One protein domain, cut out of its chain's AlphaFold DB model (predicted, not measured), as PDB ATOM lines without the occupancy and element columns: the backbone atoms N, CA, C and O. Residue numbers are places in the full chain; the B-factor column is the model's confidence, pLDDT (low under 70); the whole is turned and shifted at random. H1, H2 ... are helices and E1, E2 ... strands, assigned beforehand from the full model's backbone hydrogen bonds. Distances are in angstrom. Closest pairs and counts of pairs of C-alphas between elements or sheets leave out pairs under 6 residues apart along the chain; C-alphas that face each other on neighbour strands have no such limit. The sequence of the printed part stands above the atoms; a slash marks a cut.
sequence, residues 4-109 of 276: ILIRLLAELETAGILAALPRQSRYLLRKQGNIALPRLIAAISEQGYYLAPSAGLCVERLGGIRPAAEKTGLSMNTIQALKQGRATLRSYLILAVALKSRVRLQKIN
ATOM      1  N   ILE A   4      29.184  45.656 -44.882       85.62
ATOM      2  CA  ILE A   4      30.533  45.736 -44.307       85.62
ATOM      3  C   ILE A   4      30.899  47.183 -43.953       85.62
ATOM      4  O   ILE A   4      31.377  47.424 -42.849       85.62
ATOM      5  N   LEU A   5      30.625  48.151 -44.836       89.81
ATOM      6  CA  LEU A   5      30.918  49.564 -44.571       89.81
ATOM      7  C   LEU A   5      30.068  50.122 -43.423       89.81
ATOM      8  O   LEU A   5      30.595  50.856 -42.597       89.81
ATOM      9  N   ILE A   6      28.784  49.753 -43.339       90.56
ATOM     10  CA  ILE A   6      27.897  50.176 -42.237       90.56
ATOM     11  C   ILE A   6      28.476  49.743 -40.885       90.56
ATOM     12  O   ILE A   6      28.569  50.544 -39.962       90.56
ATOM     13  N   ARG A   7      28.910  48.483 -40.782       90.12
ATOM     14  CA  ARG A   7      29.502  47.946 -39.551       90.12
ATOM     15  C   ARG A   7      30.834  48.608 -39.220       90.12
ATOM     16  O   ARG A   7      31.046  48.973 -38.074       90.12
ATOM     17  N   LEU A   8      31.697  48.801 -40.217       90.62
ATOM     18  CA  LEU A   8      32.978  49.472 -40.009       90.62
ATOM     19  C   LEU A   8      32.790  50.927 -39.557       90.62
ATOM     20  O   LEU A   8      33.526  51.393 -38.700       90.62
ATOM     21  N   LEU A   9      31.794  51.640 -40.091       93.38
ATOM     22  CA  LEU A   9      31.455  52.991 -39.639       93.38
ATOM     23  C   LEU A   9      31.043  53.013 -38.165       93.38
ATOM     24  O   LEU A   9      31.528  53.873 -37.439       93.38
ATOM     25  N   ALA A  10      30.216  52.060 -37.728       93.06
ATOM     26  CA  ALA A  10      29.847  51.931 -36.320       93.06
ATOM     27  C   ALA A  10      31.075  51.639 -35.438       93.06
ATOM     28  O   ALA A  10      31.266  52.295 -34.419       93.06
ATOM     29  N   GLU A  11      31.960  50.728 -35.865       91.94
ATOM     30  CA  GLU A  11      33.212  50.425 -35.150       91.94
ATOM     31  C   GLU A  11      34.124  51.671 -35.034       91.94
ATOM     32  O   GLU A  11      34.671  51.941 -33.965       91.94
ATOM     33  N   LEU A  12      34.253  52.469 -36.102       91.88
ATOM     34  CA  LEU A  12      35.038  53.716 -36.110       91.88
ATOM     35  C   LEU A  12      34.416  54.826 -35.250       91.88
ATOM     36  O   LEU A  12      35.142  55.676 -34.732       91.88
ATOM     37  N   GLU A  13      33.089  54.854 -35.133       93.38
ATOM     38  CA  GLU A  13      32.362  55.799 -34.284       93.38
ATOM     39  C   GLU A  13      32.572  55.474 -32.807       93.38
ATOM     40  O   GLU A  13      33.009  56.339 -32.051       93.38
ATOM     41  N   THR A  14      32.373  54.210 -32.416       92.31
ATOM     42  CA  THR A  14      32.610  53.737 -31.044       92.31
ATOM     43  C   THR A  14      34.056  53.955 -30.598       92.31
ATOM     44  O   THR A  14      34.303  54.258 -29.436       92.31
ATOM     45  N   ALA A  15      35.021  53.837 -31.514       84.94
ATOM     46  CA  ALA A  15      36.436  54.061 -31.227       84.94
ATOM     47  C   ALA A  15      36.867  55.545 -31.249       84.94
ATOM     48  O   ALA A  15      38.052  55.825 -31.098       84.94
ATOM     49  N   GLY A  16      35.955  56.499 -31.480       90.25
ATOM     50  CA  GLY A  16      36.265  57.938 -31.521       90.25
ATOM     51  C   GLY A  16      37.015  58.411 -32.778       90.25
ATOM     52  O   GLY A  16      37.252  59.606 -32.954       90.25
ATOM     53  N   ILE A  17      37.337  57.508 -33.706       89.31
ATOM     54  CA  ILE A  17      38.162  57.786 -34.893       89.31
ATOM     55  C   ILE A  17      37.426  58.686 -35.889       89.31
ATOM     56  O   ILE A  17      38.040  59.524 -36.551       89.31
ATOM     57  N   LEU A  18      36.097  58.566 -35.990       89.88
ATOM     58  CA  LEU A  18      35.321  59.465 -36.849       89.88
ATOM     59  C   LEU A  18      35.456  60.926 -36.415       89.88
ATOM     60  O   LEU A  18      35.540  61.795 -37.280       89.88
ATOM     61  N   ALA A  19      35.487  61.204 -35.110       87.50
ATOM     62  CA  ALA A  19      35.602  62.564 -34.592       87.50
ATOM     63  C   ALA A  19      36.973  63.188 -34.904       87.50
ATOM     64  O   ALA A  19      37.034  64.377 -35.210       87.50
ATOM     65  N   ALA A  20      38.035  62.374 -34.915       83.44
ATOM     66  CA  ALA A  20      39.398  62.794 -35.244       83.44
ATOM     67  C   ALA A  20      39.609  63.106 -36.740       83.44
ATOM     68  O   ALA A  20      40.545  63.808 -37.114       83.44
ATOM     69  N   LEU A  21      38.737  62.610 -37.627       88.31
ATOM     70  CA  LEU A  21      38.867  62.841 -39.064       88.31
ATOM     71  C   LEU A  21      38.347  64.232 -39.490       88.31
ATOM     72  O   LEU A  21      37.234  64.634 -39.112       88.31
ATOM     73  N   PRO A  22      39.052  64.923 -40.414       92.38
ATOM     74  CA  PRO A  22      38.558  66.150 -41.033       92.38
ATOM     75  C   PRO A  22      37.150  65.976 -41.621       92.38
ATOM     76  O   PRO A  22      36.800  64.903 -42.125       92.38
ATOM     77  N   ARG A  23      36.333  67.041 -41.614       91.31
ATOM     78  CA  ARG A  23      34.928  67.001 -42.079       91.31
ATOM     79  C   ARG A  23      34.790  66.412 -43.489       91.31
ATOM     80  O   ARG A  23      33.924  65.568 -43.720       91.31
ATOM     81  N   GLN A  24      35.676  66.798 -44.407       91.50
ATOM     82  CA  GLN A  24      35.705  66.272 -45.776       91.50
ATOM     83  C   GLN A  24      36.014  64.764 -45.815       91.50
ATOM     84  O   GLN A  24      35.371  64.018 -46.550       91.50
ATOM     85  N   SER A  25      36.943  64.292 -44.980       90.06
ATOM     86  CA  SER A  25      37.296  62.871 -44.864       90.06
ATOM     87  C   SER A  25      36.131  62.037 -44.333       90.06
ATOM     88  O   SER A  25      35.838  60.978 -44.888       90.06
ATOM     89  N   ARG A  26      35.401  62.535 -43.324       91.94
ATOM     90  CA  ARG A  26      34.167  61.898 -42.826       91.94
ATOM     91  C   ARG A  26      33.096  61.792 -43.908       91.94
ATOM     92  O   ARG A  26      32.448  60.753 -44.031       91.94
ATOM     93  N   TYR A  27      32.916  62.850 -44.700       93.12
ATOM     94  CA  TYR A  27      31.980  62.843 -45.823       93.12
ATOM     95  C   TYR A  27      32.360  61.781 -46.864       93.12
ATOM     96  O   TYR A  27      31.524  60.953 -47.218       93.12
ATOM     97  N   LEU A  28      33.624  61.742 -47.302       92.25
ATOM     98  CA  LEU A  28      34.110  60.754 -48.275       92.25
ATOM     99  C   LEU A  28      34.012  59.315 -47.757       92.25
ATOM    100  O   LEU A  28      33.648  58.409 -48.504       92.25
ATOM    101  N   LEU A  29      34.290  59.105 -46.470       90.75
ATOM    102  CA  LEU A  29      34.150  57.811 -45.813       90.75
ATOM    103  C   LEU A  29      32.689  57.322 -45.836       90.75
ATOM    104  O   LEU A  29      32.431  56.182 -46.223       90.75
ATOM    105  N   ARG A  30      31.722  58.191 -45.505       91.56
ATOM    106  CA  ARG A  30      30.281  57.877 -45.584       91.56
ATOM    107  C   ARG A  30      29.791  57.733 -47.026       91.56
ATOM    108  O   ARG A  30      28.913  56.918 -47.303       91.56
ATOM    109  N   LYS A  31      30.402  58.452 -47.970       91.88
ATOM    110  CA  LYS A  31      30.162  58.323 -49.412       91.88
ATOM    111  C   LYS A  31      30.843  57.064 -49.961       91.88
ATOM    112  O   LYS A  31      31.803  57.136 -50.718       91.88
ATOM    113  N   GLN A  32      30.321  55.899 -49.575       87.88
ATOM    114  CA  GLN A  32      30.739  54.576 -50.065       87.88
ATOM    115  C   GLN A  32      32.214  54.213 -49.797       87.88
ATOM    116  O   GLN A  32      32.779  53.381 -50.504       87.88
ATOM    117  N   GLY A  33      32.845  54.797 -48.774       89.12
ATOM    118  CA  GLY A  33      34.243  54.514 -48.452       89.12
ATOM    119  C   GLY A  33      35.236  55.125 -49.444       89.12
ATOM    120  O   GLY A  33      36.337  54.605 -49.599       89.12
ATOM    121  N   ASN A  34      34.892  56.232 -50.105       93.50
ATOM    122  CA  ASN A  34      35.764  56.929 -51.063       93.50
ATOM    123  C   ASN A  34      36.916  57.716 -50.397       93.50
ATOM    124  O   ASN A  34      37.499  58.613 -50.999       93.50
ATOM    125  N   ILE A  35      37.247  57.408 -49.144       93.38
ATOM    126  CA  ILE A  35      38.405  57.964 -48.447       93.38
ATOM    127  C   ILE A  35      39.684  57.223 -48.864       93.38
ATOM    128  O   ILE A  35      39.676  56.004 -49.063       93.38
ATOM    129  N   ALA A  36      40.794  57.958 -48.964       89.75
ATOM    130  CA  ALA A  36      42.119  57.378 -49.141       89.75
ATOM    131  C   ALA A  36      42.474  56.490 -47.937       89.75
ATOM    132  O   ALA A  36      42.423  56.933 -46.787       89.75
ATOM    133  N   LEU A  37      42.852  55.244 -48.210       85.38
ATOM    134  CA  LEU A  37      43.187  54.255 -47.194       85.38
ATOM    135  C   LEU A  37      44.369  54.694 -46.309       85.38
ATOM    136  O   LEU A  37      44.222  54.548 -45.099       85.38
ATOM    137  N   PRO A  38      45.455  55.325 -46.817       78.81
ATOM    138  CA  PRO A  38      46.531  55.835 -45.959       78.81
ATOM    139  C   PRO A  38      46.043  56.834 -44.909       78.81
ATOM    140  O   PRO A  38      46.438  56.768 -43.752       78.81
ATOM    141  N   ARG A  39      45.138  57.739 -45.303       82.12
ATOM    142  CA  ARG A  39      44.588  58.757 -44.400       82.12
ATOM    143  C   ARG A  39      43.710  58.134 -43.320       82.12
ATOM    144  O   ARG A  39      43.763  58.554 -42.172       82.12
ATOM    145  N   LEU A  40      42.901  57.143 -43.692       83.62
ATOM    146  CA  LEU A  40      42.090  56.407 -42.729       83.62
ATOM    147  C   LEU A  40      42.966  55.578 -41.779       83.62
ATOM    148  O   LEU A  40      42.723  55.598 -40.580       83.62
ATOM    149  N   ILE A  41      43.984  54.887 -42.298       78.38
ATOM    150  CA  ILE A  41      44.927  54.096 -41.495       78.38
ATOM    151  C   ILE A  41      45.668  54.988 -40.500       78.38
ATOM    152  O   ILE A  41      45.735  54.617 -39.339       78.38
ATOM    153  N   ALA A  42      46.149  56.167 -40.906       72.81
ATOM    154  CA  ALA A  42      46.819  57.099 -39.999       72.81
ATOM    155  C   ALA A  42      45.931  57.475 -38.798       72.81
ATOM    156  O   ALA A  42      46.334  57.282 -37.657       72.81
ATOM    157  N   ALA A  43      44.683  57.884 -39.051       76.75
ATOM    158  CA  ALA A  43      43.736  58.228 -37.986       76.75
ATOM    159  C   ALA A  43      43.362  57.027 -37.094       76.75
ATOM    160  O   ALA A  43      43.132  57.174 -35.897       76.75
ATOM    161  N   ILE A  44      43.293  55.825 -37.675       79.12
ATOM    162  CA  ILE A  44      43.068  54.571 -36.945       79.12
ATOM    163  C   ILE A  44      44.270  54.258 -36.034       79.12
ATOM    164  O   ILE A  44      44.081  53.916 -34.866       79.12
ATOM    165  N   SER A  45      45.492  54.404 -36.548       69.50
ATOM    166  CA  SER A  45      46.741  54.142 -35.830       69.50
ATOM    167  C   SER A  45      46.994  55.130 -34.694       69.50
ATOM    168  O   SER A  45      47.386  54.700 -33.614       69.50
ATOM    169  N   GLU A  46      46.711  56.418 -34.891       72.19
ATOM    170  CA  GLU A  46      46.816  57.449 -33.844       72.19
ATOM    171  C   GLU A  46      45.935  57.142 -32.627       72.19
ATOM    172  O   GLU A  46      46.311  57.431 -31.496       72.19
ATOM    173  N   GLN A  47      44.785  56.497 -32.843       74.81
ATOM    174  CA  GLN A  47      43.878  56.078 -31.771       74.81
ATOM    175  C   GLN A  47      44.228  54.699 -31.189       74.81
ATOM    176  O   GLN A  47      43.497  54.170 -30.351       74.81
ATOM    177  N   GLY A  48      45.335  54.092 -31.626       69.50
ATOM    178  CA  GLY A  48      45.774  52.787 -31.150       69.50
ATOM    179  C   GLY A  48      44.942  51.633 -31.707       69.50
ATOM    180  O   GLY A  48      44.657  50.680 -30.984       69.50
ATOM    181  N   TYR A  49      44.522  51.696 -32.971       78.12
ATOM    182  CA  TYR A  49      43.794  50.624 -33.657       78.12
ATOM    183  C   TYR A  49      44.476  50.246 -34.984       78.12
ATOM    184  O   TYR A  49      45.385  50.924 -35.461       78.12
ATOM    185  N   TYR A  50      44.029  49.153 -35.603       78.00
ATOM    186  CA  TYR A  50      44.372  48.777 -36.976       78.00
ATOM    187  C   TYR A  50      43.213  48.037 -37.661       78.00
ATOM    188  O   TYR A  50      42.279  47.562 -37.009       78.00
ATOM    189  N   LEU A  51      43.260  47.942 -38.994       78.88
ATOM    190  CA  LEU A  51      42.291  47.174 -39.783       78.88
ATOM    191  C   LEU A  51      42.795  45.748 -40.006       78.88
ATOM    192  O   LEU A  51      43.889  45.541 -40.534       78.88
ATOM    193  N   ALA A  52      41.969  44.765 -39.659       77.06
ATOM    194  CA  ALA A  52      42.280  43.353 -39.830       77.06
ATOM    195  C   ALA A  52      41.243  42.658 -40.729       77.06
ATOM    196  O   ALA A  52      40.038  42.807 -40.487       77.06
ATOM    197  N   PRO A  53      41.672  41.840 -41.711       76.44
ATOM    198  CA  PRO A  53      43.056  41.642 -42.192       76.44
ATOM    199  C   PRO A  53      43.578  42.837 -43.013       76.44
ATOM    200  O   PRO A  53      42.775  43.520 -43.635       76.44
ATOM    201  N   SER A  54      44.893  43.070 -43.092       79.62
ATOM    202  CA  SER A  54      45.439  44.168 -43.915       79.62
ATOM    203  C   SER A  54      45.124  43.996 -45.412       79.62
ATOM    204  O   SER A  54      44.937  42.879 -45.900       79.62
ATOM    205  N   ALA A  55      45.083  45.102 -46.163       76.25
ATOM    206  CA  ALA A  55      44.803  45.066 -47.602       76.25
ATOM    207  C   ALA A  55      45.825  44.212 -48.376       76.25
ATOM    208  O   ALA A  55      45.427  43.402 -49.210       76.25
ATOM    209  N   GLY A  56      47.117  44.313 -48.041       73.31
ATOM    210  CA  GLY A  56      48.160  43.462 -48.619       73.31
ATOM    211  C   GLY A  56      47.953  41.977 -48.327       73.31
ATOM    212  O   GLY A  56      48.000  41.167 -49.247       73.31
ATOM    213  N   LEU A  57      47.601  41.617 -47.086       70.00
ATOM    214  CA  LEU A  57      47.303  40.227 -46.736       70.00
ATOM    215  C   LEU A  57      46.098  39.680 -47.514       70.00
ATOM    216  O   LEU A  57      46.076  38.501 -47.864       70.00
ATOM    217  N   CYS A  58      45.097  40.515 -47.806       76.44
ATOM    218  CA  CYS A  58      43.985  40.111 -48.660       76.44
ATOM    219  C   CYS A  58      44.433  39.802 -50.096       76.44
ATOM    220  O   CYS A  58      43.954  38.825 -50.664       76.44
ATOM    221  N   VAL A  59      45.347  40.597 -50.669       79.00
ATOM    222  CA  VAL A  59      45.904  40.343 -52.011       79.00
ATOM    223  C   VAL A  59      46.657  39.014 -52.035       79.00
ATOM    224  O   VAL A  59      46.398  38.185 -52.904       79.00
ATOM    225  N   GLU A  60      47.520  38.766 -51.048       77.50
ATOM    226  CA  GLU A  60      48.268  37.505 -50.952       77.50
ATOM    227  C   GLU A  60      47.331  36.298 -50.821       77.50
ATOM    228  O   GLU A  60      47.445  35.329 -51.568       77.50
ATOM    229  N   ARG A  61      46.316  36.380 -49.950       81.88
ATOM    230  CA  ARG A  61      45.332  35.297 -49.763       81.88
ATOM    231  C   ARG A  61      44.466  35.021 -50.988       81.88
ATOM    232  O   ARG A  61      43.917  33.930 -51.105       81.88
ATOM    233  N   LEU A  62      44.312  35.994 -51.879       87.69
ATOM    234  CA  LEU A  62      43.589  35.803 -53.134       87.69
ATOM    235  C   LEU A  62      44.448  35.158 -54.229       87.69
ATOM    236  O   LEU A  62      43.869  34.739 -55.236       87.69
ATOM    237  N   GLY A  63      45.761  35.013 -54.008       84.75
ATOM    238  CA  GLY A  63      46.727  34.427 -54.942       84.75
ATOM    239  C   GLY A  63      47.675  35.448 -55.581       84.75
ATOM    240  O   GLY A  63      48.253  35.171 -56.628       84.75
ATOM    241  N   GLY A  64      47.814  36.643 -55.002       82.56
ATOM    242  CA  GLY A  64      48.635  37.720 -55.556       82.56
ATOM    243  C   GLY A  64      47.855  38.640 -56.499       82.56
ATOM    244  O   GLY A  64      46.626  38.640 -56.536       82.56
ATOM    245  N   ILE A  65      48.574  39.475 -57.254       88.50
ATOM    246  CA  ILE A  65      47.979  40.638 -57.934       88.50
ATOM    247  C   ILE A  65      47.008  40.217 -59.050       88.50
ATOM    248  O   ILE A  65      45.883  40.710 -59.088       88.50
ATOM    249  N   ARG A  66      47.419  39.286 -59.929       92.69
ATOM    250  CA  ARG A  66      46.599  38.834 -61.073       92.69
ATOM    251  C   ARG A  66      45.309  38.134 -60.623       92.69
ATOM    252  O   ARG A  66      44.241  38.599 -61.015       92.69
ATOM    253  N   PRO A  67      45.356  37.116 -59.740       94.94
ATOM    254  CA  PRO A  67      44.133  36.446 -59.297       94.94
ATOM    255  C   PRO A  67      43.208  37.357 -58.485       94.94
ATOM    256  O   PRO A  67      41.986  37.223 -58.549       94.94
ATOM    257  N   ALA A  68      43.762  38.304 -57.722       93.56
ATOM    258  CA  ALA A  68      42.954  39.274 -56.993       93.56
ATOM    259  C   ALA A  68      42.235  40.251 -57.934       93.56
ATOM    260  O   ALA A  68      41.074  40.569 -57.679       93.56
ATOM    261  N   ALA A  69      42.877  40.705 -59.016       97.12
ATOM    262  CA  ALA A  69      42.242  41.570 -60.015       97.12
ATOM    263  C   ALA A  69      41.059  40.863 -60.689       97.12
ATOM    264  O   ALA A  69      39.955  41.401 -60.709       97.12
ATOM    265  N   GLU A  70      41.261  39.620 -61.130       96.31
ATOM    266  CA  GLU A  70      40.225  38.794 -61.759       96.31
ATOM    267  C   GLU A  70      39.019  38.572 -60.832       96.31
ATOM    268  O   GLU A  70      37.883  38.856 -61.200       96.31
ATOM    269  N   LYS A  71      39.261  38.163 -59.581       94.44
ATOM    270  CA  LYS A  71      38.195  37.884 -58.600       94.44
ATOM    271  C   LYS A  71      37.428  39.124 -58.136       94.44
ATOM    272  O   LYS A  71      36.332  38.990 -57.597       94.44
ATOM    273  N   THR A  72      38.014  40.313 -58.259       94.88
ATOM    274  CA  THR A  72      37.411  41.565 -57.767       94.88
ATOM    275  C   THR A  72      36.867  42.462 -58.872       94.88
ATOM    276  O   THR A  72      36.113  43.386 -58.569       94.88
ATOM    277  N   GLY A  73      37.276  42.241 -60.125       95.19
ATOM    278  CA  GLY A  73      37.034  43.160 -61.238       95.19
ATOM    279  C   GLY A  73      37.794  44.489 -61.125       95.19
ATOM    280  O   GLY A  73      37.497  45.429 -61.859       95.19
ATOM    281  N   LEU A  74      38.748  44.616 -60.194       96.00
ATOM    282  CA  LEU A  74      39.582  45.811 -60.054       96.00
ATOM    283  C   LEU A  74      40.775  45.753 -61.011       96.00
ATOM    284  O   LEU A  74      41.309  44.685 -61.296       96.00
ATOM    285  N   SER A  75      41.260  46.922 -61.443       97.44
ATOM    286  CA  SER A  75      42.477  46.978 -62.257       97.44
ATOM    287  C   SER A  75      43.693  46.447 -61.489       97.44
ATOM    288  O   SER A  75      43.812  46.635 -60.273       97.44
ATOM    289  N   MET A  76      44.650  45.866 -62.211       95.88
ATOM    290  CA  MET A  76      45.937  45.421 -61.662       95.88
ATOM    291  C   MET A  76      46.656  46.530 -60.882       95.88
ATOM    292  O   MET A  76      47.185  46.285 -59.799       95.88
ATOM    293  N   ASN A  77      46.599  47.770 -61.379       95.44
ATOM    294  CA  ASN A  77      47.177  48.939 -60.713       95.44
ATOM    295  C   ASN A  77      46.479  49.242 -59.381       95.44
ATOM    296  O   ASN A  77      47.130  49.583 -58.396       95.44
ATOM    297  N   THR A  78      45.156  49.074 -59.316       94.06
ATOM    298  CA  THR A  78      44.399  49.218 -58.068       94.06
ATOM    299  C   THR A  78      44.755  48.122 -57.065       94.06
ATOM    300  O   THR A  78      44.891  48.422 -55.881       94.06
ATOM    301  N   ILE A  79      44.952  46.877 -57.509       95.12
ATOM    302  CA  ILE A  79      45.402  45.781 -56.636       95.12
ATOM    303  C   ILE A  79      46.830  46.022 -56.132       95.12
ATOM    304  O   ILE A  79      47.099  45.838 -54.946       95.12
ATOM    305  N   GLN A  80      47.728  46.506 -56.990       86.88
ATOM    306  CA  GLN A  80      49.080  46.899 -56.594       86.88
ATOM    307  C   GLN A  80      49.052  48.032 -55.559       86.88
ATOM    308  O   GLN A  80      49.725  47.960 -54.529       86.88
ATOM    309  N   ALA A  81      48.213  49.050 -55.775       77.31
ATOM    310  CA  ALA A  81      48.009  50.128 -54.814       77.31
ATOM    311  C   ALA A  81      47.400  49.620 -53.495       77.31
ATOM    312  O   ALA A  81      47.777  50.102 -52.430       77.31
ATOM    313  N   LEU A  82      46.500  48.629 -53.533       83.50
ATOM    314  CA  LEU A  82      45.956  47.970 -52.339       83.50
ATOM    315  C   LEU A  82      47.035  47.207 -51.570       83.50
ATOM    316  O   LEU A  82      47.093  47.328 -50.346       83.50
ATOM    317  N   LYS A  83      47.920  46.486 -52.269       76.69
ATOM    318  CA  LYS A  83      49.066  45.790 -51.665       76.69
ATOM    319  C   LYS A  83      50.011  46.760 -50.955       76.69
ATOM    320  O   LYS A  83      50.491  46.457 -49.871       76.69
ATOM    321  N   GLN A  84      50.198  47.950 -51.522       73.62
ATOM    322  CA  GLN A  84      51.008  49.029 -50.945       73.62
ATOM    323  C   GLN A  84      50.244  49.921 -49.945       73.62
ATOM    324  O   GLN A  84      50.800  50.899 -49.455       73.62
ATOM    325  N   GLY A  85      48.962  49.646 -49.674       76.69
ATOM    326  CA  GLY A  85      48.128  50.448 -48.772       76.69
ATOM    327  C   GLY A  85      47.738  51.839 -49.296       76.69
ATOM    328  O   GLY A  85      47.167  52.623 -48.548       76.69
ATOM    329  N   ARG A  86      48.002  52.150 -50.570       81.44
ATOM    330  CA  ARG A  86      47.821  53.469 -51.214       81.44
ATOM    331  C   ARG A  86      46.461  53.666 -51.902       81.44
ATOM    332  O   ARG A  86      46.222  54.711 -52.497       81.44
ATOM    333  N   ALA A  87      45.576  52.671 -51.851       90.69
ATOM    334  CA  ALA A  87      44.266  52.712 -52.506       90.69
ATOM    335  C   ALA A  87      43.182  53.418 -51.658       90.69
ATOM    336  O   ALA A  87      43.479  54.108 -50.687       90.69
ATOM    337  N   THR A  88      41.905  53.256 -52.019       94.56
ATOM    338  CA  THR A  88      40.758  53.735 -51.226       94.56
ATOM    339  C   THR A  88      40.204  52.637 -50.316       94.56
ATOM    340  O   THR A  88      40.372  51.445 -50.594       94.56
ATOM    341  N   LEU A  89      39.481  53.022 -49.257       94.56
ATOM    342  CA  LEU A  89      38.728  52.060 -48.443       94.56
ATOM    343  C   LEU A  89      37.736  51.275 -49.311       94.56
ATOM    344  O   LEU A  89      37.605  50.069 -49.143       94.56
ATOM    345  N   ARG A  90      37.077  51.924 -50.275       95.25
ATOM    346  CA  ARG A  90      36.142  51.272 -51.196       95.25
ATOM    347  C   ARG A  90      36.775  50.086 -51.923       95.25
ATOM    348  O   ARG A  90      36.219  48.991 -51.875       95.25
ATOM    349  N   SER A  91      37.936  50.281 -52.548       94.56
ATOM    350  CA  SER A  91      38.648  49.202 -53.246       94.56
ATOM    351  C   SER A  91      39.063  48.085 -52.282       94.56
ATOM    352  O   SER A  91      38.970  46.907 -52.617       94.56
ATOM    353  N   TYR A  92      39.451  48.435 -51.054       93.62
ATOM    354  CA  TYR A  92      39.790  47.457 -50.020       93.62
ATOM    355  C   TYR A  92      38.572  46.642 -49.555       93.62
ATOM    356  O   TYR A  92      38.675  45.432 -49.362       93.62
ATOM    357  N   LEU A  93      37.394  47.256 -49.446       94.19
ATOM    358  CA  LEU A  93      36.168  46.533 -49.107       94.19
ATOM    359  C   LEU A  93      35.737  45.573 -50.221       94.19
ATOM    360  O   LEU A  93      35.284  44.475 -49.910       94.19
ATOM    361  N   ILE A  94      35.910  45.942 -51.494       94.81
ATOM    362  CA  ILE A  94      35.676  45.035 -52.634       94.81
ATOM    363  C   ILE A  94      36.597  43.811 -52.527       94.81
ATOM    364  O   ILE A  94      36.136  42.674 -52.615       94.81
ATOM    365  N   LEU A  95      37.882  44.042 -52.245       92.00
ATOM    366  CA  LEU A  95      38.870  42.984 -52.033       92.00
ATOM    367  C   LEU A  95      38.473  42.040 -50.884       92.00
ATOM    368  O   LEU A  95      38.544  40.819 -51.015       92.00
ATOM    369  N   ALA A  96      38.012  42.593 -49.760       90.31
ATOM    370  CA  ALA A  96      37.581  41.806 -48.609       90.31
ATOM    371  C   ALA A  96      36.327  40.961 -48.897       90.31
ATOM    372  O   ALA A  96      36.249  39.817 -48.445       90.31
ATOM    373  N   VAL A  97      35.379  41.493 -49.679       92.75
ATOM    374  CA  VAL A  97      34.192  40.749 -50.140       92.75
ATOM    375  C   VAL A  97      34.601  39.552 -50.994       92.75
ATOM    376  O   VAL A  97      34.121  38.451 -50.733       92.75
ATOM    377  N   ALA A  98      35.517  39.733 -51.952       92.56
ATOM    378  CA  ALA A  98      36.005  38.642 -52.801       92.56
ATOM    379  C   ALA A  98      36.690  37.530 -51.988       92.56
ATOM    380  O   ALA A  98      36.537  36.348 -52.287       92.56
ATOM    381  N   LEU A  99      37.388  37.894 -50.907       88.88
ATOM    382  CA  LEU A  99      37.999  36.942 -49.977       88.88
ATOM    383  C   LEU A  99      36.990  36.302 -49.001       88.88
ATOM    384  O   LEU A  99      37.370  35.460 -48.190       88.88
ATOM    385  N   LYS A 100      35.715  36.714 -49.024       90.81
ATOM    386  CA  LYS A 100      34.703  36.359 -48.010       90.81
ATOM    387  C   LYS A 100      35.181  36.665 -46.583       90.81
ATOM    388  O   LYS A 100      34.816  35.989 -45.624       90.81
ATOM    389  N   SER A 101      36.011  37.699 -46.436       82.81
ATOM    390  CA  SER A 101      36.627  38.085 -45.171       82.81
ATOM    391  C   SER A 101      35.977  39.340 -44.606       82.81
ATOM    392  O   SER A 101      35.666  40.293 -45.319       82.81
ATOM    393  N   ARG A 102      35.815  39.370 -43.282       82.62
ATOM    394  CA  ARG A 102      35.307  40.546 -42.574       82.62
ATOM    395  C   ARG A 102      36.458  41.484 -42.221       82.62
ATOM    396  O   ARG A 102      37.350  41.086 -41.475       82.62
ATOM    397  N   VAL A 103      36.382  42.728 -42.696       84.94
ATOM    398  CA  VAL A 103      37.217  43.835 -42.207       84.94
ATOM    399  C   VAL A 103      36.684  44.287 -40.855       84.94
ATOM    400  O   VAL A 103      35.487  44.550 -40.729       84.94
ATOM    401  N   ARG A 104      37.557  44.334 -39.850       86.81
ATOM    402  CA  ARG A 104      37.239  44.789 -38.494       86.81
ATOM    403  C   ARG A 104      38.287  45.769 -38.009       86.81
ATOM    404  O   ARG A 104      39.471  45.604 -38.313       86.81
ATOM    405  N   LEU A 105      37.843  46.733 -37.219       82.62
ATOM    406  CA  LEU A 105      38.711  47.548 -36.396       82.62
ATOM    407  C   LEU A 105      39.159  46.715 -35.189       82.62
ATOM    408  O   LEU A 105      38.336  46.182 -34.446       82.62
ATOM    409  N   GLN A 106      40.466  46.571 -35.006       74.44
ATOM    410  CA  GLN A 106      41.039  45.883 -33.855       74.44
ATOM    411  C   GLN A 106      41.858  46.868 -33.038       74.44
ATOM    412  O   GLN A 106      42.670  47.610 -33.587       74.44
ATOM    413  N   LYS A 107      41.623  46.888 -31.722       71.38
ATOM    414  CA  LYS A 107      42.439  47.674 -30.801       71.38
ATOM    415  C   LYS A 107      43.837  47.085 -30.809       71.38
ATOM    416  O   LYS A 107      43.991  45.874 -30.634       71.38
ATOM    417  N   ILE A 108      44.838  47.934 -31.004       56.00
ATOM    418  CA  ILE A 108      46.218  47.595 -30.689       56.00
ATOM    419  C   ILE A 108      46.201  47.324 -29.195       56.00
ATOM    420  O   ILE A 108      46.066  48.222 -28.368       56.00
ATOM    421  N   ASN A 109      46.209  46.046 -28.851       47.16
ATOM    422  CA  ASN A 109      46.372  45.639 -27.481       47.16
ATOM    423  C   ASN A 109      47.888  45.615 -27.254       47.16
ATOM    424  O   ASN A 109      48.539  44.692 -27.753       47.16
TER     425      ASN A 109
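Overview. This is residues 4 to 109 of the 276 residues of an uncharacterized protein of Acidithiobacillus ferrivorans (UniProt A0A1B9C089). Two helical lobes sit end to end along the longest axis: one holds H1 to H4 with a small ribbon of two strands, E1 and E2, and the other is a cluster of four short helices, H5 to H8. The first lobe is loosely formed, with H1 beside E2 and H4 beside E1, while Leu 89 of H8 comes close to H3 and H4 where the lobes meet. The printed part has 106 residues, with eight named helices and two named strands in the order H1 H2 H3 H4 E1 H5 H6 H7 H8 E2; the sheet E1 - E2 is antiparallel and the class is mostly helix. The whole is compact, with a radius of gyration of the C-alphas of 13.1 A and spans of 37 by 29 by 21 A.

Arrangement. H1, residues 4 to 14, is close to but not clearly touching H2, residues 17 to 20; their closest C-alphas, of Leu 12 and Leu 18, are 5.8 A apart. H3, residues 23 to 30, is near H4, residues 37 to 46. H2 and H4 only just touch, with 3 pairs of C-alphas within 8 A, the closest those of Ile 17 and Ile 44 at 6.2 A. E1, residues 49 to 52, has its closest approach to H4 at the C-alphas of Tyr 50 and Ile 44, 5.9 A apart. H5, residues 55 to 62, and H6, residues 65 to 72, touch only at the corner, about perpendicular at 86 degrees, with the C-alphas of Leu 62 and Ala 68 closest at 5.2 A. H7, residues 76 to 83, touches H5 at a steep tilt of 62 degrees, opposite ways, with the C-alphas of Lys 83 and Gly 56 closest at 3.9 A. H8, residues 89 to 98, touches H5 at a shallow tilt of 21 degrees, the same way, with the C-alphas of Tyr 92 and Ala 55 closest at 6.1 A. H8 also touches H6, about perpendicular at 83 degrees, with the C-alphas of Thr 72 and Ala 98 closest at 5.9 A. E2, residues 104 to 107, is antiparallel to E1, with N 50 and O 106 at 2.9 A and N 104 and O 52 at 3.0 A, within hydrogen-bond range. Every O i to N i+4 pair is within hydrogen-bond range in H1 and H3 to H8; H2 is too short for such a pair.

Along the chain. H1 begins at C-alpha 4, (30.533, 45.736, -44.307), and measures 15.6 A from first to last C-alpha. H4 measures 14.2 A, and H8 measures 14.4 A from C-alpha 89 at (38.728, 52.060, -48.443). E2 ends at C-alpha 107, (42.439, 47.674, -30.801).

Size, cuts and confidence. The two C-alphas farthest apart, of Ala 19 and Arg 66, are 37.2 A from each other. The printed part has no cut and no long link. The mean pLDDT of the printed part is 86.0, with residues 45, 48 and 108 to 109 under 70.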